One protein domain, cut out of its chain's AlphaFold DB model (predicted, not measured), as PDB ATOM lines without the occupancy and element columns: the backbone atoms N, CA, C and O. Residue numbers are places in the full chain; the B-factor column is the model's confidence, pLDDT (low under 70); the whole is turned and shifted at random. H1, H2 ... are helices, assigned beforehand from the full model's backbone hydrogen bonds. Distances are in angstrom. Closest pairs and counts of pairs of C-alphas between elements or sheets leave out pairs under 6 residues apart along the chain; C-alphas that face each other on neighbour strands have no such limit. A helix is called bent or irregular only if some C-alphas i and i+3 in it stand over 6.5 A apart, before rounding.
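This is residues 6 to 130 and 465 to 489 of the 542 residues of the protein "CcmF_C domain-containing protein" of Chthonomonadales bacterium (UniProt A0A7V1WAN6). A long helix, H3, folds back on itself into two arms side by side; H1 and H2 pack on its first arm, H4 on its second, and residues 31 to 37 stick out. The 150 printed residues hold four named helices, H1 to H4 in order, and no named strand: all helix, compact with a radius of gyration of the C-alphas of 16.9 A, spanning 58 by 36 by 27 A.

Start at H3, residues 75 to 128, assigned as one helix by its hydrogen bonds but bent: C-alphas 102 and 105 are 9.3 A apart. Its arms H3a, residues 75 to 102, and H3b, residues 105 to 128, touch, opposite ways; the closest C-alphas, of Ala 89 and Val 114, are 4.1 A apart. H4, residues 465 to 489, touches H3b, closest at C-alphas 115 and 469, 3.9 A. H1, residues 6 to 28, and H2, residues 36 to 66, form with H3a an up-and-down bundle, each running against the one before. H1 touches H3a at C-alphas 24 and 88, the closest, 3.9 A; H2 does at 54 and 83, 4.8 A. Every O i to N i+4 pair is within hydrogen-bond range in H4, but 15 of 19 in H1, 25 of 27 in H2, 22 of 24 in H3a and 16 of 20 in H3b.

Find C-alpha 6 at (159.931, 102.034, 85.179), where H1 begins, and C-alpha 489 at (155.973, 149.341, 99.221), where H4 ends. H2 is 42.9 A long, H3a 40.9 A.

Residues 131 to 464 are cut out; C-alphas 130 and 465 are 14.1 A apart. Residues 31 to 32 are under pLDDT 70.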
ATOM      1  N   PRO A   6     161.340 102.189  85.551       72.19
ATOM      2  CA  PRO A   6     159.931 102.034  85.179       72.19
ATOM      3  C   PRO A   6     158.946 102.173  86.350       72.19
ATOM      4  O   PRO A   6     157.818 102.627  86.147       72.19
ATOM      5  N   PHE A   7     159.349 101.804  87.570       75.94
ATOM      6  CA  PHE A   7     158.512 101.953  88.763       75.94
ATOM      7  C   PHE A   7     158.285 103.432  89.090       75.94
ATOM      8  O   PHE A   7     157.140 103.859  89.247       75.94
ATOM      9  N   TYR A   8     159.358 104.229  89.114       74.44
ATOM     10  CA  TYR A   8     159.279 105.668  89.369       74.44
ATOM     11  C   TYR A   8     158.468 106.391  88.299       74.44
ATOM     12  O   TYR A   8     157.618 107.212  88.635       74.44
ATOM     13  N   ASN A   9     158.652 106.032  87.025       79.00
ATOM     14  CA  ASN A   9     157.882 106.625  85.932       79.00
ATOM     15  C   ASN A   9     156.388 106.315  86.073       79.00
ATOM     16  O   ASN A   9     155.557 107.203  85.893       79.00
ATOM     17  N   ARG A  10     156.033 105.085  86.469       79.88
ATOM     18  CA  ARG A  10     154.639 104.694  86.706       79.88
ATOM     19  C   ARG A  10     154.021 105.468  87.869       79.88
ATOM     20  O   ARG A  10     152.986 106.101  87.680       79.88
ATOM     21  N   VAL A  11     154.655 105.462  89.041       82.19
ATOM     22  CA  VAL A  11     154.126 106.140  90.238       82.19
ATOM     23  C   VAL A  11     154.092 107.658  90.045       82.19
ATOM     24  O   VAL A  11     153.080 108.293  90.329       82.19
ATOM     25  N   GLY A  12     155.159 108.238  89.493       85.50
ATOM     26  CA  GLY A  12     155.234 109.667  89.200       85.50
ATOM     27  C   GLY A  12     154.173 110.108  88.195       85.50
ATOM     28  O   GLY A  12     153.513 111.124  88.406       85.50
ATOM     29  N   SER A  13     153.935 109.316  87.142       85.31
ATOM     30  CA  SER A  13     152.929 109.649  86.124       85.31
ATOM     31  C   SER A  13     151.500 109.713  86.664       85.31
ATOM     32  O   SER A  13     150.725 110.551  86.204       85.31
ATOM     33  N   PHE A  14     151.165 108.896  87.670       90.25
ATOM     34  CA  PHE A  14     149.840 108.891  88.292       90.25
ATOM     35  C   PHE A  14     149.490 110.243  88.929       90.25
ATOM     36  O   PHE A  14     148.344 110.676  88.856       90.25
ATOM     37  N   LEU A  15     150.476 110.932  89.509       90.69
ATOM     38  CA  LEU A  15     150.298 112.268  90.083       90.69
ATOM     39  C   LEU A  15     150.498 113.372  89.040       90.69
ATOM     40  O   LEU A  15     149.779 114.373  89.042       90.69
ATOM     41  N   LEU A  16     151.458 113.187  88.133       92.88
ATOM     42  CA  LEU A  16     151.830 114.196  87.148       92.88
ATOM     43  C   LEU A  16     150.723 114.455  86.119       92.88
ATOM     44  O   LEU A  16     150.468 115.608  85.780       92.88
ATOM     45  N   ILE A  17     150.057 113.412  85.620       95.56
ATOM     46  CA  ILE A  17     149.028 113.560  84.580       95.56
ATOM     47  C   ILE A  17     147.847 114.418  85.074       95.56
ATOM     48  O   ILE A  17     147.555 115.425  84.423       95.56
ATOM     49  N   PRO A  18     147.198 114.116  86.220       96.56
ATOM     50  CA  PRO A  18     146.139 114.970  86.760       96.56
ATOM     51  C   PRO A  18     146.608 116.399  87.034       96.56
ATOM     52  O   PRO A  18     145.871 117.347  86.764       96.56
ATOM     53  N   LEU A  19     147.840 116.563  87.528       95.88
ATOM     54  CA  LEU A  19     148.425 117.876  87.785       95.88
ATOM     55  C   LEU A  19     148.528 118.711  86.501       95.88
ATOM     56  O   LEU A  19     148.075 119.852  86.487       95.88
ATOM     57  N   LEU A  20     149.075 118.150  85.417       96.75
ATOM     58  CA  LEU A  20     149.216 118.858  84.140       96.75
ATOM     59  C   LEU A  20     147.858 119.201  83.514       96.75
ATOM     60  O   LEU A  20     147.683 120.300  82.987       96.75
ATOM     61  N   VAL A  21     146.876 118.299  83.624       97.00
ATOM     62  CA  VAL A  21     145.492 118.563  83.197       97.00
ATOM     63  C   VAL A  21     144.916 119.752  83.964       97.00
ATOM     64  O   VAL A  21     144.450 120.717  83.357       97.00
ATOM     65  N   LEU A  22     144.986 119.715  85.298       96.12
ATOM     66  CA  LEU A  22     144.472 120.781  86.155       96.12
ATOM     67  C   LEU A  22     145.151 122.116  85.831       96.12
ATOM     68  O   LEU A  22     144.488 123.135  85.652       96.12
ATOM     69  N   MET A  23     146.470 122.097  85.678       95.69
ATOM     70  CA  MET A  23     147.291 123.266  85.393       95.69
ATOM     71  C   MET A  23     147.001 123.904  84.026       95.69
ATOM     72  O   MET A  23     147.168 125.116  83.866       95.69
ATOM     73  N   GLY A  24     146.535 123.123  83.048       95.00
ATOM     74  CA  GLY A  24     146.066 123.634  81.761       95.00
ATOM     75  C   GLY A  24     144.609 124.114  81.759       95.00
ATOM     76  O   GLY A  24     144.272 124.990  80.962       95.00
ATOM     77  N   ILE A  25     143.754 123.593  82.649       94.81
ATOM     78  CA  ILE A  25     142.318 123.927  82.726       94.81
ATOM     79  C   ILE A  25     142.031 125.123  83.642       94.81
ATOM     80  O   ILE A  25     141.300 126.040  83.256       94.81
ATOM     81  N   VAL A  26     142.602 125.125  84.851       92.19
ATOM     82  CA  VAL A  26     142.381 126.145  85.894       92.19
ATOM     83  C   VAL A  26     142.516 127.586  85.394       92.19
ATOM     84  O   VAL A  26     141.678 128.400  85.786       92.19
ATOM     85  N   PRO A  27     143.463 127.929  84.495       89.50
ATOM     86  CA  PRO A  27     143.580 129.278  83.943       89.50
ATOM     87  C   PRO A  27     142.287 129.855  83.331       89.50
ATOM     88  O   PRO A  27     142.132 131.073  83.243       89.50
ATOM     89  N   PHE A  28     141.345 129.003  82.915       89.38
ATOM     90  CA  PHE A  28     140.093 129.404  82.272       89.38
ATOM     91  C   PHE A  28     138.852 129.304  83.168       89.38
ATOM     92  O   PHE A  28     137.766 129.696  82.731       89.38
ATOM     93  N   LEU A  29     138.991 128.815  84.403       88.31
ATOM     94  CA  LEU A  29     137.891 128.739  85.362       88.31
ATOM     95  C   LEU A  29     137.682 130.103  86.030       88.31
ATOM     96  O   LEU A  29     138.600 130.679  86.610       88.31
ATOM     97  N   ALA A  30     136.461 130.635  85.944       73.44
ATOM     98  CA  ALA A  30     136.092 131.858  86.648       73.44
ATOM     99  C   ALA A  30     135.671 131.533  88.088       73.44
ATOM    100  O   ALA A  30     134.994 130.538  88.331       73.44
ATOM    101  N   TRP A  31     136.004 132.415  89.032       58.06
ATOM    102  CA  TRP A  31     135.719 132.229  90.463       58.06
ATOM    103  C   TRP A  31     134.226 132.384  90.841       58.06
ATOM    104  O   TRP A  31     133.873 132.200  91.998       58.06
ATOM    105  N   SER A  32     133.334 132.723  89.897       69.00
ATOM    106  CA  SER A  32     131.897 132.931  90.166       69.00
ATOM    107  C   SER A  32     130.964 132.150  89.229       69.00
ATOM    108  O   SER A  32     130.414 131.129  89.626       69.00
ATOM    109  N   LYS A  33     130.754 132.600  87.984       73.25
ATOM    110  CA  LYS A  33     129.902 131.923  86.990       73.25
ATOM    111  C   LYS A  33     130.712 131.590  85.743       73.25
ATOM    112  O   LYS A  33     131.182 132.487  85.045       73.25
ATOM    113  N   THR A  34     130.845 130.299  85.446       75.56
ATOM    114  CA  THR A  34     131.506 129.816  84.229       75.56
ATOM    115  C   THR A  34     130.445 129.339  83.240       75.56
ATOM    116  O   THR A  34     129.772 128.341  83.478       75.56
ATOM    117  N   HIS A  35     130.277 130.051  82.124       83.88
ATOM    118  CA  HIS A  35     129.444 129.575  81.017       83.88
ATOM    119  C   HIS A  35     130.207 128.488  80.253       83.88
ATOM    120  O   HIS A  35     131.254 128.784  79.672       83.88
ATOM    121  N   LEU A  36     129.686 127.256  80.260       84.06
ATOM    122  CA  LEU A  36     130.358 126.069  79.715       84.06
ATOM    123  C   LEU A  36     130.834 126.268  78.267       84.06
ATOM    124  O   LEU A  36     131.987 125.990  77.960       84.06
ATOM    125  N   GLU A  37     129.988 126.836  77.408       87.69
ATOM    126  CA  GLU A  37     130.309 127.102  75.999       87.69
ATOM    127  C   GLU A  37     131.524 128.033  75.837       87.69
ATOM    128  O   GLU A  37     132.483 127.719  75.134       87.69
ATOM    129  N   LYS A  38     131.531 129.169  76.548       85.50
ATOM    130  CA  LYS A  38     132.632 130.146  76.491       85.50
ATOM    131  C   LYS A  38     133.921 129.594  77.093       85.50
ATOM    132  O   LYS A  38     135.008 129.996  76.682       85.50
ATOM    133  N   PHE A  39     133.806 128.731  78.097       88.44
ATOM    134  CA  PHE A  39     134.939 128.037  78.696       88.44
ATOM    135  C   PHE A  39     135.568 127.050  77.704       88.44
ATOM    136  O   PHE A  39     136.767 127.144  77.447       88.44
ATOM    137  N   LEU A  40     134.758 126.188  77.079       88.69
ATOM    138  CA  LEU A  40     135.223 125.227  76.077       88.69
ATOM    139  C   LEU A  40     135.886 125.936  74.890       88.69
ATOM    140  O   LEU A  40     136.994 125.574  74.506       88.69
ATOM    141  N   TRP A  41     135.300 127.022  74.379       87.81
ATOM    142  CA  TRP A  41     135.908 127.777  73.277       87.81
ATOM    143  C   TRP A  41     137.297 128.338  73.595       87.81
ATOM    144  O   TRP A  41     138.173 128.366  72.732       87.81
ATOM    145  N   LYS A  42     137.529 128.761  74.842       89.25
ATOM    146  CA  LYS A  42     138.841 129.268  75.272       89.25
ATOM    147  C   LYS A  42     139.886 128.164  75.382       89.25
ATOM    148  O   LYS A  42     141.063 128.448  75.168       89.25
ATOM    149  N   ILE A  43     139.465 126.942  75.706       93.81
ATOM    150  CA  ILE A  43     140.359 125.800  75.894       93.81
ATOM    151  C   ILE A  43     140.768 125.145  74.574       93.81
ATOM    152  O   ILE A  43     141.853 124.576  74.491       93.81
ATOM    153  N   LEU A  44     139.939 125.259  73.530       94.00
ATOM    154  CA  LEU A  44     140.193 124.615  72.239       94.00
ATOM    155  C   LEU A  44     141.503 125.088  71.602       94.00
ATOM    156  O   LEU A  44     142.266 124.263  71.111       94.00
ATOM    157  N   VAL A  45     141.804 126.389  71.652       94.38
ATOM    158  CA  VAL A  45     143.038 126.937  71.062       94.38
ATOM    159  C   VAL A  45     144.307 126.321  71.679       94.38
ATOM    160  O   VAL A  45     145.087 125.734  70.929       94.38
ATOM    161  N   PRO A  46     144.546 126.392  73.008       96.25
ATOM    162  CA  PRO A  46     145.717 125.749  73.606       96.25
ATOM    163  C   PRO A  46     145.677 124.220  73.498       96.25
ATOM    164  O   PRO A  46     146.736 123.605  73.398       96.25
ATOM    165  N   TRP A  47     144.492 123.599  73.472       96.62
ATOM    166  CA  TRP A  47     144.359 122.152  73.294       96.62
ATOM    167  C   TRP A  47     144.824 121.687  71.910       96.62
ATOM    168  O   TRP A  47     145.672 120.805  71.817       96.62
ATOM    169  N   PHE A  48     144.349 122.308  70.827       97.44
ATOM    170  CA  PHE A  48     144.791 121.955  69.475       97.44
ATOM    171  C   PHE A  48     146.262 122.303  69.228       97.44
ATOM    172  O   PHE A  48     146.962 121.533  68.571       97.44
ATOM    173  N   ALA A  49     146.764 123.403  69.801       97.06
ATOM    174  CA  ALA A  49     148.195 123.707  69.769       97.06
ATOM    175  C   ALA A  49     149.020 122.601  70.456       97.06
ATOM    176  O   ALA A  49     150.026 122.142  69.915       97.06
ATOM    177  N   ALA A  50     148.561 122.120  71.615       98.00
ATOM    178  CA  ALA A  50     149.191 121.014  72.323       98.00
ATOM    179  C   ALA A  50     149.120 119.695  71.546       98.00
ATOM    180  O   ALA A  50     150.115 118.978  71.506       98.00
ATOM    181  N   LEU A  51     148.001 119.394  70.879       98.00
ATOM    182  CA  LEU A  51     147.887 118.230  69.993       98.00
ATOM    183  C   LEU A  51     148.864 118.306  68.813       98.00
ATOM    184  O   LEU A  51     149.435 117.284  68.443       98.00
ATOM    185  N   GLY A  52     149.109 119.501  68.267       97.88
ATOM    186  CA  GLY A  52     150.153 119.718  67.263       97.88
ATOM    187  C   GLY A  52     151.540 119.332  67.784       97.88
ATOM    188  O   GLY A  52     152.259 118.581  67.127       97.88
ATOM    189  N   VAL A  53     151.888 119.753  69.005       97.38
ATOM    190  CA  VAL A  53     153.128 119.315  69.674       97.38
ATOM    191  C   VAL A  53     153.114 117.806  69.925       97.38
ATOM    192  O   VAL A  53     154.106 117.136  69.658       97.38
ATOM    193  N   GLY A  54     151.989 117.246  70.369       97.19
ATOM    194  CA  GLY A  54     151.812 115.808  70.556       97.19
ATOM    195  C   GLY A  54     152.075 115.014  69.276       97.19
ATOM    196  O   GLY A  54     152.769 114.002  69.321       97.19
ATOM    197  N   PHE A  55     151.609 115.498  68.122       97.62
ATOM    198  CA  PHE A  55     151.887 114.891  66.821       97.62
ATOM    199  C   PHE A  55     153.377 114.943  66.464       97.62
ATOM    200  O   PHE A  55     153.932 113.936  66.025       97.62
ATOM    201  N   LEU A  56     154.051 116.070  66.717       96.00
ATOM    202  CA  LEU A  56     155.506 116.178  66.541       96.00
ATOM    203  C   LEU A  56     156.262 115.203  67.452       96.00
ATOM    204  O   LEU A  56     157.235 114.584  67.025       96.00
ATOM    205  N   VAL A  57     155.795 115.013  68.688       95.12
ATOM    206  CA  VAL A  57     156.377 114.040  69.622       95.12
ATOM    207  C   VAL A  57     156.115 112.612  69.151       95.12
ATOM    208  O   VAL A  57     157.026 111.798  69.193       95.12
ATOM    209  N   VAL A  58     154.922 112.289  68.637       96.12
ATOM    210  CA  VAL A  58     154.653 110.979  68.015       96.12
ATOM    211  C   VAL A  58     155.601 110.739  66.844       96.12
ATOM    212  O   VAL A  58     156.196 109.665  66.760       96.12
ATOM    213  N   TRP A  59     155.769 111.727  65.963       95.38
ATOM    214  CA  TRP A  59     156.713 111.651  64.853       95.38
ATOM    215  C   TRP A  59     158.141 111.377  65.348       95.38
ATOM    216  O   TRP A  59     158.759 110.424  64.882       95.38
ATOM    217  N   PHE A  60     158.614 112.116  66.358       92.12
ATOM    218  CA  PHE A  60     159.929 111.917  66.975       92.12
ATOM    219  C   PHE A  60     160.086 110.523  67.603       92.12
ATOM    220  O   PHE A  60     161.059 109.817  67.363       92.12
ATOM    221  N   VAL A  61     159.104 110.072  68.385       92.62
ATOM    222  CA  VAL A  61     159.124 108.745  69.018       92.62
ATOM    223  C   VAL A  61     159.209 107.645  67.957       92.62
ATOM    224  O   VAL A  61     159.963 106.683  68.115       92.62
ATOM    225  N   ARG A  62     158.461 107.789  66.856       92.31
ATOM    226  CA  ARG A  62     158.494 106.842  65.736       92.31
ATOM    227  C   ARG A  62     159.806 106.902  64.963       92.31
ATOM    228  O   ARG A  62     160.285 105.844  64.568       92.31
ATOM    229  N   SER A  63     160.395 108.082  64.766       88.75
ATOM    230  CA  SER A  63     161.694 108.206  64.097       88.75
ATOM    231  C   SER A  63     162.806 107.550  64.917       88.75
ATOM    232  O   SER A  63     163.617 106.823  64.355       88.75
ATOM    233  N   GLN A  64     162.794 107.716  66.246       87.50
ATOM    234  CA  GLN A  64     163.747 107.048  67.139       87.50
ATOM    235  C   GLN A  64     163.569 105.525  67.122       87.50
ATOM    236  O   GLN A  64     164.547 104.788  67.020       87.50
ATOM    237  N   ALA A  65     162.325 105.037  67.152       86.38
ATOM    238  CA  ALA A  65     162.050 103.603  67.047       86.38
ATOM    239  C   ALA A  65     162.491 103.016  65.692       86.38
ATOM    240  O   ALA A  65     163.040 101.916  65.654       86.38
ATOM    241  N   ALA A  66     162.293 103.748  64.589       86.12
ATOM    242  CA  ALA A  66     162.760 103.351  63.258       86.12
ATOM    243  C   ALA A  66     164.296 103.313  63.158       86.12
ATOM    244  O   ALA A  66     164.837 102.476  62.444       86.12
ATOM    245  N   ALA A  67     164.994 104.156  63.925       81.06
ATOM    246  CA  ALA A  67     166.448 104.114  64.088       81.06
ATOM    247  C   ALA A  67     166.934 102.991  65.032       81.06
ATOM    248  O   ALA A  67     168.119 102.915  65.341       81.06
ATOM    249  N   GLY A  68     166.038 102.117  65.507       80.38
ATOM    250  CA  GLY A  68     166.367 100.971  66.359       80.38
ATOM    251  C   GLY A  68     166.396 101.263  67.863       80.38
ATOM    252  O   GLY A  68     166.660 100.349  68.647       80.38
ATOM    253  N   PHE A  69     166.086 102.492  68.294       82.56
ATOM    254  CA  PHE A  69     166.072 102.856  69.712       82.56
ATOM    255  C   PHE A  69     164.901 102.193  70.452       82.56
ATOM    256  O   PHE A  69     163.739 102.305  70.047       82.56
ATOM    257  N   LYS A  70     165.186 101.537  71.583       82.44
ATOM    258  CA  LYS A  70     164.180 100.879  72.432       82.44
ATOM    259  C   LYS A  70     164.097 101.567  73.791       82.44
ATOM    260  O   LYS A  70     164.889 101.297  74.687       82.44
ATOM    261  N   ALA A  71     163.095 102.426  73.949       83.44
ATOM    262  CA  ALA A  71     162.812 103.085  75.218       83.44
ATOM    263  C   ALA A  71     162.228 102.100  76.249       83.44
ATOM    264  O   ALA A  71     161.290 101.362  75.950       83.44
ATOM    265  N   ALA A  72     162.714 102.152  77.494       83.38
ATOM    266  CA  ALA A  72     162.117 101.409  78.613       83.38
ATOM    267  C   ALA A  72     160.742 101.968  79.031       83.38
ATOM    268  O   ALA A  72     159.925 101.269  79.632       83.38
ATOM    269  N   THR A  73     160.485 103.243  78.726       85.88
ATOM    270  CA  THR A  73     159.222 103.919  79.039       85.88
ATOM    271  C   THR A  73     158.252 103.795  77.861       85.88
ATOM    272  O   THR A  73     158.653 104.062  76.728       85.88
ATOM    273  N   PRO A  74     156.969 103.448  78.088       90.06
ATOM    274  CA  PRO A  74     155.989 103.349  77.011       90.06
ATOM    275  C   PRO A  74     155.816 104.669  76.249       90.06
ATOM    276  O   PRO A  74     155.574 105.714  76.854       90.06
ATOM    277  N   ALA A  75     155.831 104.600  74.915       91.31
ATOM    278  CA  ALA A  75     155.634 105.749  74.023       91.31
ATOM    279  C   ALA A  75     154.368 106.561  74.347       91.31
ATOM    280  O   ALA A  75     154.396 107.790  74.343       91.31
ATOM    281  N   VAL A  76     153.267 105.878  74.686       92.25
ATOM    282  CA  VAL A  76     151.992 106.516  75.052       92.25
ATOM    283  C   VAL A  76     152.163 107.451  76.247       92.25
ATOM    284  O   VAL A  76     151.612 108.550  76.241       92.25
ATOM    285  N   LEU A  77     152.957 107.058  77.248       92.06
ATOM    286  CA  LEU A  77     153.190 107.891  78.422       92.06
ATOM    287  C   LEU A  77     153.995 109.144  78.058       92.06
ATOM    288  O   LEU A  77     153.623 110.238  78.479       92.06
ATOM    289  N   VAL A  78     155.039 108.996  77.235       92.38
ATOM    290  CA  VAL A  78     155.845 110.126  76.741       92.38
ATOM    291  C   VAL A  78     154.964 111.128  76.008       92.38
ATOM    292  O   VAL A  78     154.939 112.302  76.366       92.38
ATOM    293  N   VAL A  79     154.196 110.659  75.020       95.50
ATOM    294  CA  VAL A  79     153.304 111.504  74.217       95.50
ATOM    295  C   VAL A  79     152.256 112.177  75.101       95.50
ATOM    296  O   VAL A  79     152.007 113.369  74.943       95.50
ATOM    297  N   THR A  80     151.677 111.454  76.064       96.12
ATOM    298  CA  THR A  80     150.664 111.998  76.981       96.12
ATOM    299  C   THR A  80     151.236 113.119  77.847       96.12
ATOM    300  O   THR A  80     150.684 114.217  77.867       96.12
ATOM    301  N   VAL A  81     152.360 112.880  78.528       95.56
ATOM    302  CA  VAL A  81     152.999 113.881  79.400       95.56
ATOM    303  C   VAL A  81     153.487 115.081  78.590       95.56
ATOM    304  O   VAL A  81     153.249 116.214  78.995       95.56
ATOM    305  N   ALA A  82     154.101 114.855  77.428       96.31
ATOM    306  CA  ALA A  82     154.555 115.921  76.542       96.31
ATOM    307  C   ALA A  82     153.390 116.794  76.045       96.31
ATOM    308  O   ALA A  82     153.457 118.021  76.117       96.31
ATOM    309  N   THR A  83     152.293 116.172  75.603       98.06
ATOM    310  CA  THR A  83     151.089 116.875  75.130       98.06
ATOM    311  C   THR A  83     150.440 117.669  76.261       98.06
ATOM    312  O   THR A  83     150.114 118.840  76.084       98.06
ATOM    313  N   LEU A  84     150.290 117.080  77.449       98.19
ATOM    314  CA  LEU A  84     149.705 117.770  78.603       98.19
ATOM    315  C   LEU A  84     150.614 118.880  79.150       98.19
ATOM    316  O   LEU A  84     150.116 119.927  79.558       98.19
ATOM    317  N   GLY A  85     151.936 118.695  79.110       97.88
ATOM    318  CA  GLY A  85     152.919 119.733  79.424       97.88
ATOM    319  C   GLY A  85     152.829 120.912  78.456       97.88
ATOM    320  O   GLY A  85     152.760 122.062  78.889       97.88
ATOM    321  N   ALA A  86     152.721 120.633  77.152       98.12
ATOM    322  CA  ALA A  86     152.484 121.647  76.128       98.12
ATOM    323  C   ALA A  86     151.135 122.356  76.323       98.12
ATOM    324  O   ALA A  86     151.066 123.578  76.222       98.12
ATOM    325  N   PHE A  87     150.074 121.623  76.668       98.31
ATOM    326  CA  PHE A  87     148.763 122.195  76.981       98.31
ATOM    327  C   PHE A  87     148.832 123.148  78.176       98.31
ATOM    328  O   PHE A  87     148.397 124.294  78.068       98.31
ATOM    329  N   ALA A  88     149.450 122.725  79.281       98.00
ATOM    330  CA  ALA A  88     149.690 123.589  80.431       98.00
ATOM    331  C   ALA A  88     150.496 124.836  80.032       98.00
ATOM    332  O   ALA A  88     150.115 125.952  80.393       98.00
ATOM    333  N   ALA A  89     151.555 124.680  79.232       98.06
ATOM    334  CA  ALA A  89     152.356 125.803  78.760       98.06
ATOM    335  C   ALA A  89     151.538 126.782  77.901       98.06
ATOM    336  O   ALA A  89     151.516 127.975  78.196       98.06
ATOM    337  N   PHE A  90     150.810 126.310  76.886       98.00
ATOM    338  CA  PHE A  90     150.025 127.172  75.999       98.00
ATOM    339  C   PHE A  90     148.867 127.865  76.716       98.00
ATOM    340  O   PHE A  90     148.667 129.066  76.522       98.00
ATOM    341  N   SER A  91     148.133 127.153  77.577       96.62
ATOM    342  CA  SER A  91     147.038 127.732  78.363       96.62
ATOM    343  C   SER A  91     147.517 128.922  79.194       96.62
ATOM    344  O   SER A  91     146.914 129.998  79.164       96.62
ATOM    345  N   ASN A  92     148.648 128.755  79.880       96.31
ATOM    346  CA  ASN A  92     149.233 129.802  80.708       96.31
ATOM    347  C   ASN A  92     149.905 130.902  79.865       96.31
ATOM    348  O   ASN A  92     149.826 132.075  80.229       96.31
ATOM    349  N   LEU A  93     150.484 130.573  78.706       95.94
ATOM    350  CA  LEU A  93     151.115 131.541  77.804       95.94
ATOM    351  C   LEU A  93     150.098 132.518  77.205       95.94
ATOM    352  O   LEU A  93     150.352 133.719  77.160       95.94
ATOM    353  N   ILE A  94     148.927 132.028  76.791       93.75
ATOM    354  CA  ILE A  94     147.851 132.874  76.249       93.75
ATOM    355  C   ILE A  94     147.424 133.929  77.278       93.75
ATOM    356  O   ILE A  94     147.194 135.091  76.928       93.75
ATOM    357  N   LEU A  95     147.314 133.548  78.552       90.62
ATOM    358  CA  LEU A  95     146.953 134.467  79.632       90.62
ATOM    359  C   LEU A  95     148.108 135.389  80.014       90.62
ATOM    360  O   LEU A  95     147.878 136.589  80.165       90.62
ATOM    361  N   ALA A  96     149.339 134.874  80.072       91.69
ATOM    362  CA  ALA A  96     150.534 135.689  80.257       91.69
ATOM    363  C   ALA A  96     150.606 136.799  79.199       91.69
ATOM    364  O   ALA A  96     150.778 137.963  79.545       91.69
ATOM    365  N   TRP A  97     150.377 136.466  77.925       91.06
ATOM    366  CA  TRP A  97     150.387 137.415  76.812       91.06
ATOM    367  C   TRP A  97     149.266 138.457  76.897       91.06
ATOM    368  O   TRP A  97     149.492 139.649  76.678       91.06
ATOM    369  N   LYS A  98     148.047 138.036  77.256       86.81
ATOM    370  CA  LYS A  98     146.917 138.958  77.463       86.81
ATOM    371  C   LYS A  98     147.201 139.953  78.586       86.81
ATOM    372  O   LYS A  98     146.919 141.138  78.442       86.81
ATOM    373  N   VAL A  99     147.770 139.474  79.689       85.12
ATOM    374  CA  VAL A  99     148.091 140.288  80.865       85.12
ATOM    375  C   VAL A  99     149.317 141.169  80.626       85.12
ATOM    376  O   VAL A  99     149.339 142.306  81.097       85.12
ATOM    377  N   LEU A 100     150.296 140.705  79.843       84.38
ATOM    378  CA  LEU A 100     151.481 141.471  79.447       84.38
ATOM    379  C   LEU A 100     151.095 142.795  78.778       84.38
ATOM    380  O   LEU A 100     151.647 143.836  79.128       84.38
ATOM    381  N   ARG A 101     150.099 142.768  77.882       74.56
ATOM    382  CA  ARG A 101     149.591 143.967  77.195       74.56
ATOM    383  C   ARG A 101     148.901 144.974  78.119       74.56
ATOM    384  O   ARG A 101     148.738 146.122  77.729       74.56
ATOM    385  N   ALA A 102     148.491 144.560  79.318       77.25
ATOM    386  CA  ALA A 102     147.834 145.428  80.291       77.25
ATOM    387  C   ALA A 102     148.796 145.886  81.398       77.25
ATOM    388  O   ALA A 102     148.960 147.082  81.624       77.25
ATOM    389  N   LYS A 103     149.427 144.941  82.111       82.81
ATOM    390  CA  LYS A 103     150.389 145.181  83.200       82.81
ATOM    391  C   LYS A 103     151.396 144.030  83.287       82.81
ATOM    392  O   LYS A 103     151.154 143.049  83.995       82.81
ATOM    393  N   ALA A 104     152.556 144.189  82.645       77.62
ATOM    394  CA  ALA A 104     153.634 143.191  82.582       77.62
ATOM    395  C   ALA A 104     153.992 142.555  83.941       77.62
ATOM    396  O   ALA A 104     154.104 141.339  84.056       77.62
ATOM    397  N   VAL A 105     154.058 143.352  85.011       78.25
ATOM    398  CA  VAL A 105     154.412 142.892  86.370       78.25
ATOM    399  C   VAL A 105     153.427 141.848  86.933       78.25
ATOM    400  O   VAL A 105     153.768 141.068  87.815       78.25
ATOM    401  N   THR A 106     152.201 141.775  86.409       82.81
ATOM    402  CA  THR A 106     151.182 140.821  86.878       82.81
ATOM    403  C   THR A 106     151.222 139.462  86.181       82.81
ATOM    404  O   THR A 106     150.495 138.556  86.588       82.81
ATOM    405  N   MET A 107     152.104 139.275  85.194       89.56
ATOM    406  CA  MET A 107     152.182 138.032  84.422       89.56
ATOM    407  C   MET A 107     152.974 136.903  85.105       89.56
ATOM    408  O   MET A 107     152.944 135.773  84.625       89.56
ATOM    409  N   GLY A 108     153.677 137.193  86.206       90.12
ATOM    410  CA  GLY A 108     154.676 136.289  86.793       90.12
ATOM    411  C   GLY A 108     154.161 134.881  87.107       90.12
ATOM    412  O   GLY A 108     154.790 133.899  86.721       90.12
ATOM    413  N   GLY A 109     152.974 134.774  87.715       90.75
ATOM    414  CA  GLY A 109     152.357 133.477  88.009       90.75
ATOM    415  C   GLY A 109     152.069 132.657  86.750       90.75
ATOM    416  O   GLY A 109     152.369 131.469  86.711       90.75
ATOM    417  N   TRP A 110     151.558 133.287  85.691       93.81
ATOM    418  CA  TRP A 110     151.306 132.620  84.412       93.81
ATOM    419  C   TRP A 110     152.610 132.148  83.767       93.81
ATOM    420  O   TRP A 110     152.713 131.000  83.353       93.81
ATOM    421  N   LEU A 111     153.638 133.002  83.752       95.19
ATOM    422  CA  LEU A 111     154.940 132.670  83.177       95.19
ATOM    423  C   LEU A 111     155.635 131.523  83.932       95.19
ATOM    424  O   LEU A 111     156.227 130.651  83.305       95.19
ATOM    425  N   ALA A 112     155.489 131.462  85.260       95.69
ATOM    426  CA  ALA A 112     155.999 130.348  86.056       95.69
ATOM    427  C   ALA A 112     155.404 129.003  85.601       95.69
ATOM    428  O   ALA A 112     156.130 128.034  85.386       95.69
ATOM    429  N   HIS A 113     154.088 128.971  85.366       95.94
ATOM    430  CA  HIS A 113     153.399 127.782  84.873       95.94
ATOM    431  C   HIS A 113     153.762 127.436  83.418       95.94
ATOM    432  O   HIS A 113     153.854 126.254  83.088       95.94
ATOM    433  N   VAL A 114     154.044 128.431  82.562       97.81
ATOM    434  CA  VAL A 114     154.623 128.180  81.224       97.81
ATOM    435  C   VAL A 114     155.940 127.417  81.350       97.81
ATOM    436  O   VAL A 114     156.129 126.400  80.686       97.81
ATOM    437  N   GLY A 115     156.825 127.877  82.238       97.50
ATOM    438  CA  GLY A 115     158.120 127.246  82.469       97.50
ATOM    439  C   GLY A 115     158.006 125.798  82.954       97.50
ATOM    440  O   GLY A 115     158.695 124.927  82.433       97.50
ATOM    441  N   ILE A 116     157.079 125.511  83.873       96.75
ATOM    442  CA  ILE A 116     156.810 124.143  84.349       96.75
ATOM    443  C   ILE A 116     156.312 123.236  83.207       96.75
ATOM    444  O   ILE A 116     156.777 122.104  83.080       96.75
ATOM    445  N   GLY A 117     155.401 123.719  82.353       97.44
ATOM    446  CA  GLY A 117     154.913 122.944  81.205       97.44
ATOM    447  C   GLY A 117     156.027 122.593  80.209       97.44
ATOM    448  O   GLY A 117     156.132 121.443  79.777       97.44
ATOM    449  N   LEU A 118     156.911 123.554  79.913       97.25
ATOM    450  CA  LEU A 118     158.104 123.347  79.079       97.25
ATOM    451  C   LEU A 118     159.115 122.392  79.726       97.25
ATOM    452  O   LEU A 118     159.682 121.544  79.040       97.25
ATOM    453  N   LEU A 119     159.304 122.485  81.045       95.94
ATOM    454  CA  LEU A 119     160.182 121.597  81.802       95.94
ATOM    455  C   LEU A 119     159.706 120.144  81.707       95.94
ATOM    456  O   LEU A 119     160.509 119.261  81.410       95.94
ATOM    457  N   PHE A 120     158.412 119.868  81.897       94.94
ATOM    458  CA  PHE A 120     157.890 118.501  81.772       94.94
ATOM    459  C   PHE A 120     157.926 117.975  80.334       94.94
ATOM    460  O   PHE A 120     158.267 116.811  80.123       94.94
ATOM    461  N   LEU A 121     157.654 118.836  79.347       94.94
ATOM    462  CA  LEU A 121     157.825 118.503  77.932       94.94
ATOM    463  C   LEU A 121     159.281 118.123  77.616       94.94
ATOM    464  O   LEU A 121     159.526 117.093  76.994       94.94
ATOM    465  N   GLY A 122     160.248 118.922  78.070       92.56
ATOM    466  CA  GLY A 122     161.667 118.649  77.867       92.56
ATOM    467  C   GLY A 122     162.133 117.392  78.599       92.56
ATOM    468  O   GLY A 122     162.745 116.523  77.986       92.56
ATOM    469  N   THR A 123     161.810 117.257  79.889       91.44
ATOM    470  CA  THR A 123     162.305 116.160  80.744       91.44
ATOM    471  C   THR A 123     161.833 114.792  80.278       91.44
ATOM    472  O   THR A 123     162.630 113.858  80.285       91.44
ATOM    473  N   VAL A 124     160.580 114.653  79.827       90.88
ATOM    474  CA  VAL A 124     160.084 113.359  79.333       90.88
ATOM    475  C   VAL A 124     160.751 112.948  78.015       90.88
ATOM    476  O   VAL A 124     160.939 111.758  77.780       90.88
ATOM    477  N   ILE A 125     161.158 113.913  77.183       89.62
ATOM    478  CA  ILE A 125     161.929 113.651  75.961       89.62
ATOM    479  C   ILE A 125     163.374 113.298  76.333       89.62
ATOM    480  O   ILE A 125     163.842 112.218  75.980       89.62
ATOM    481  N   THR A 126     164.065 114.151  77.097       88.38
ATOM    482  CA  THR A 126     165.494 113.947  77.380       88.38
ATOM    483  C   THR A 126     165.777 112.734  78.262       88.38
ATOM    484  O   THR A 126     166.776 112.079  78.018       88.38
ATOM    485  N   ASN A 127     164.946 112.407  79.261       86.06
ATOM    486  CA  ASN A 127     165.222 111.273  80.157       86.06
ATOM    487  C   ASN A 127     164.932 109.922  79.503       86.06
ATOM    488  O   ASN A 127     165.504 108.913  79.894       86.06
ATOM    489  N   VAL A 128     163.982 109.869  78.565       86.75
ATOM    490  CA  VAL A 128     163.582 108.603  77.934       86.75
ATOM    491  C   VAL A 128     164.429 108.301  76.703       86.75
ATOM    492  O   VAL A 128     164.654 107.130  76.405       86.75
ATOM    493  N   TYR A 129     164.873 109.342  75.999       87.56
ATOM    494  CA  TYR A 129     165.606 109.235  74.739       87.56
ATOM    495  C   TYR A 129     167.062 109.689  74.853       87.56
ATOM    496  O   TYR A 129     167.683 109.970  73.828       87.56
ATOM    497  N   GLU A 130     167.608 109.782  76.070       87.19
ATOM    498  CA  GLU A 130     169.059 109.855  76.216       87.19
ATOM    499  C   GLU A 130     169.695 108.547  75.747       87.19
ATOM    500  O   GLU A 130     169.196 107.456  76.026       87.19
ATOM    501  N   LEU A 465     164.790 122.495  75.996       92.94
ATOM    502  CA  LEU A 465     163.427 122.776  76.466       92.94
ATOM    503  C   LEU A 465     163.341 122.760  77.994       92.94
ATOM    504  O   LEU A 465     162.597 123.553  78.570       92.94
ATOM    505  N   VAL A 466     164.133 121.909  78.654       94.56
ATOM    506  CA  VAL A 466     164.243 121.886  80.118       94.56
ATOM    507  C   VAL A 466     164.835 123.200  80.608       94.56
ATOM    508  O   VAL A 466     164.227 123.865  81.443       94.56
ATOM    509  N   TRP A 467     165.975 123.616  80.050       94.19
ATOM    510  CA  TRP A 467     166.623 124.873  80.430       94.19
ATOM    511  C   TRP A 467     165.766 126.094  80.120       94.19
ATOM    512  O   TRP A 467     165.644 126.980  80.965       94.19
ATOM    513  N   LEU A 468     165.106 126.119  78.961       95.56
ATOM    514  CA  LEU A 468     164.128 127.151  78.636       95.56
ATOM    515  C   LEU A 468     163.008 127.184  79.683       95.56
ATOM    516  O   LEU A 468     162.673 128.255  80.183       95.56
ATOM    517  N   GLY A 469     162.474 126.021  80.061       96.81
ATOM    518  CA  GLY A 469     161.474 125.900  81.117       96.81
ATOM    519  C   GLY A 469     161.956 126.457  82.457       96.81
ATOM    520  O   GLY A 469     161.252 127.256  83.069       96.81
ATOM    521  N   VAL A 470     163.178 126.115  82.879       97.44
ATOM    522  CA  VAL A 470     163.800 126.622  84.115       97.44
ATOM    523  C   VAL A 470     163.965 128.142  84.078       97.44
ATOM    524  O   VAL A 470     163.587 128.820  85.035       97.44
ATOM    525  N   VAL A 471     164.472 128.697  82.975       97.69
ATOM    526  CA  VAL A 471     164.674 130.147  82.811       97.69
ATOM    527  C   VAL A 471     163.339 130.891  82.820       97.69
ATOM    528  O   VAL A 471     163.179 131.868  83.552       97.69
ATOM    529  N   VAL A 472     162.355 130.413  82.054       97.25
ATOM    530  CA  VAL A 472     161.009 131.002  81.989       97.25
ATOM    531  C   VAL A 472     160.317 130.920  83.352       97.25
ATOM    532  O   VAL A 472     159.721 131.899  83.805       97.25
ATOM    533  N   MET A 473     160.447 129.785  84.044       96.81
ATOM    534  CA  MET A 473     159.906 129.600  85.387       96.81
ATOM    535  C   MET A 473     160.537 130.579  86.382       96.81
ATOM    536  O   MET A 473     159.816 131.273  87.102       96.81
ATOM    537  N   GLY A 474     161.869 130.679  86.388       96.94
ATOM    538  CA  GLY A 474     162.620 131.597  87.245       96.94
ATOM    539  C   GLY A 474     162.257 133.061  86.996       96.94
ATOM    540  O   GLY A 474     161.994 133.800  87.946       96.94
ATOM    541  N   ALA A 475     162.136 133.466  85.730       94.94
ATOM    542  CA  ALA A 475     161.656 134.795  85.367       94.94
ATOM    543  C   ALA A 475     160.235 135.045  85.897       94.94
ATOM    544  O   ALA A 475     159.965 136.096  86.477       94.94
ATOM    545  N   GLY A 476     159.328 134.072  85.761       94.88
ATOM    546  CA  GLY A 476     157.960 134.175  86.273       94.88
ATOM    547  C   GLY A 476     157.901 134.375  87.788       94.88
ATOM    548  O   GLY A 476     157.195 135.265  88.274       94.88
ATOM    549  N   ILE A 477     158.702 133.608  88.530       94.69
ATOM    550  CA  ILE A 477     158.848 133.751  89.983       94.69
ATOM    551  C   ILE A 477     159.388 135.143  90.330       94.69
ATOM    552  O   ILE A 477     158.822 135.818  91.190       94.69
ATOM    553  N   LEU A 478     160.419 135.617  89.626       94.19
ATOM    554  CA  LEU A 478     160.981 136.949  89.842       94.19
ATOM    555  C   LEU A 478     159.936 138.052  89.622       94.19
ATOM    556  O   LEU A 478     159.787 138.926  90.473       94.19
ATOM    557  N   PHE A 479     159.147 137.991  88.544       91.19
ATOM    558  CA  PHE A 479     158.059 138.946  88.307       91.19
ATOM    559  C   PHE A 479     157.002 138.914  89.417       91.19
ATOM    560  O   PHE A 479     156.525 139.970  89.838       91.19
ATOM    561  N   ALA A 480     156.653 137.731  89.930       89.88
ATOM    562  CA  ALA A 480     155.716 137.604  91.042       89.88
ATOM    563  C   ALA A 480     156.272 138.221  92.341       89.88
ATOM    564  O   ALA A 480     155.547 138.919  93.055       89.88
ATOM    565  N   LEU A 481     157.566 138.030  92.620       91.94
ATOM    566  CA  LEU A 481     158.247 138.644  93.763       91.94
ATOM    567  C   LEU A 481     158.341 140.167  93.626       91.94
ATOM    568  O   LEU A 481     158.065 140.886  94.586       91.94
ATOM    569  N   LEU A 482     158.668 140.670  92.433       89.94
ATOM    570  CA  LEU A 482     158.706 142.103  92.136       89.94
ATOM    571  C   LEU A 482     157.329 142.744  92.296       89.94
ATOM    572  O   LEU A 482     157.199 143.795  92.916       89.94
ATOM    573  N   ARG A 483     156.272 142.098  91.799       87.81
ATOM    574  CA  ARG A 483     154.901 142.559  92.020       87.81
ATOM    575  C   ARG A 483     154.597 142.691  93.507       87.81
ATOM    576  O   ARG A 483     154.124 143.737  93.944       87.81
ATOM    577  N   ARG A 484     154.889 141.637  94.270       88.50
ATOM    578  CA  ARG A 484     154.625 141.585  95.708       88.50
ATOM    579  C   ARG A 484     155.409 142.656  96.464       88.50
ATOM    580  O   ARG A 484     154.865 143.272  97.374       88.50
ATOM    581  N   SER A 485     156.663 142.910  96.087       88.62
ATOM    582  CA  SER A 485     157.477 143.947  96.726       88.62
ATOM    583  C   SER A 485     156.972 145.357  96.404       88.62
ATOM    584  O   SER A 485     156.947 146.211  97.289       88.62
ATOM    585  N   LEU A 486     156.497 145.603  95.179       87.12
ATOM    586  CA  LEU A 486     155.872 146.871  94.794       87.12
ATOM    587  C   LEU A 486     154.531 147.097  95.507       87.12
ATOM    588  O   LEU A 486     154.257 148.210  95.950       87.12
ATOM    589  N   GLU A 487     153.709 146.055  95.648       86.44
ATOM    590  CA  GLU A 487     152.462 146.101  96.424       86.44
ATOM    591  C   GLU A 487     152.747 146.383  97.909       86.44
ATOM    592  O   GLU A 487     152.123 147.273  98.486       86.44
ATOM    593  N   ALA A 488     153.757 145.728  98.494       85.88
ATOM    594  CA  ALA A 488     154.183 145.970  99.873       85.88
ATOM    595  C   ALA A 488     154.687 147.411 100.090       85.88
ATOM    596  O   ALA A 488     154.293 148.075 101.049       85.88
ATOM    597  N   ARG A 489     155.507 147.943  99.170       84.75
ATOM    598  CA  ARG A 489     155.973 149.341  99.221       84.75
ATOM    599  C   ARG A 489     154.818 150.332  99.140       84.75
ATOM    600  O   ARG A 489     154.800 151.298  99.895       84.75
TER     601      ARG A 489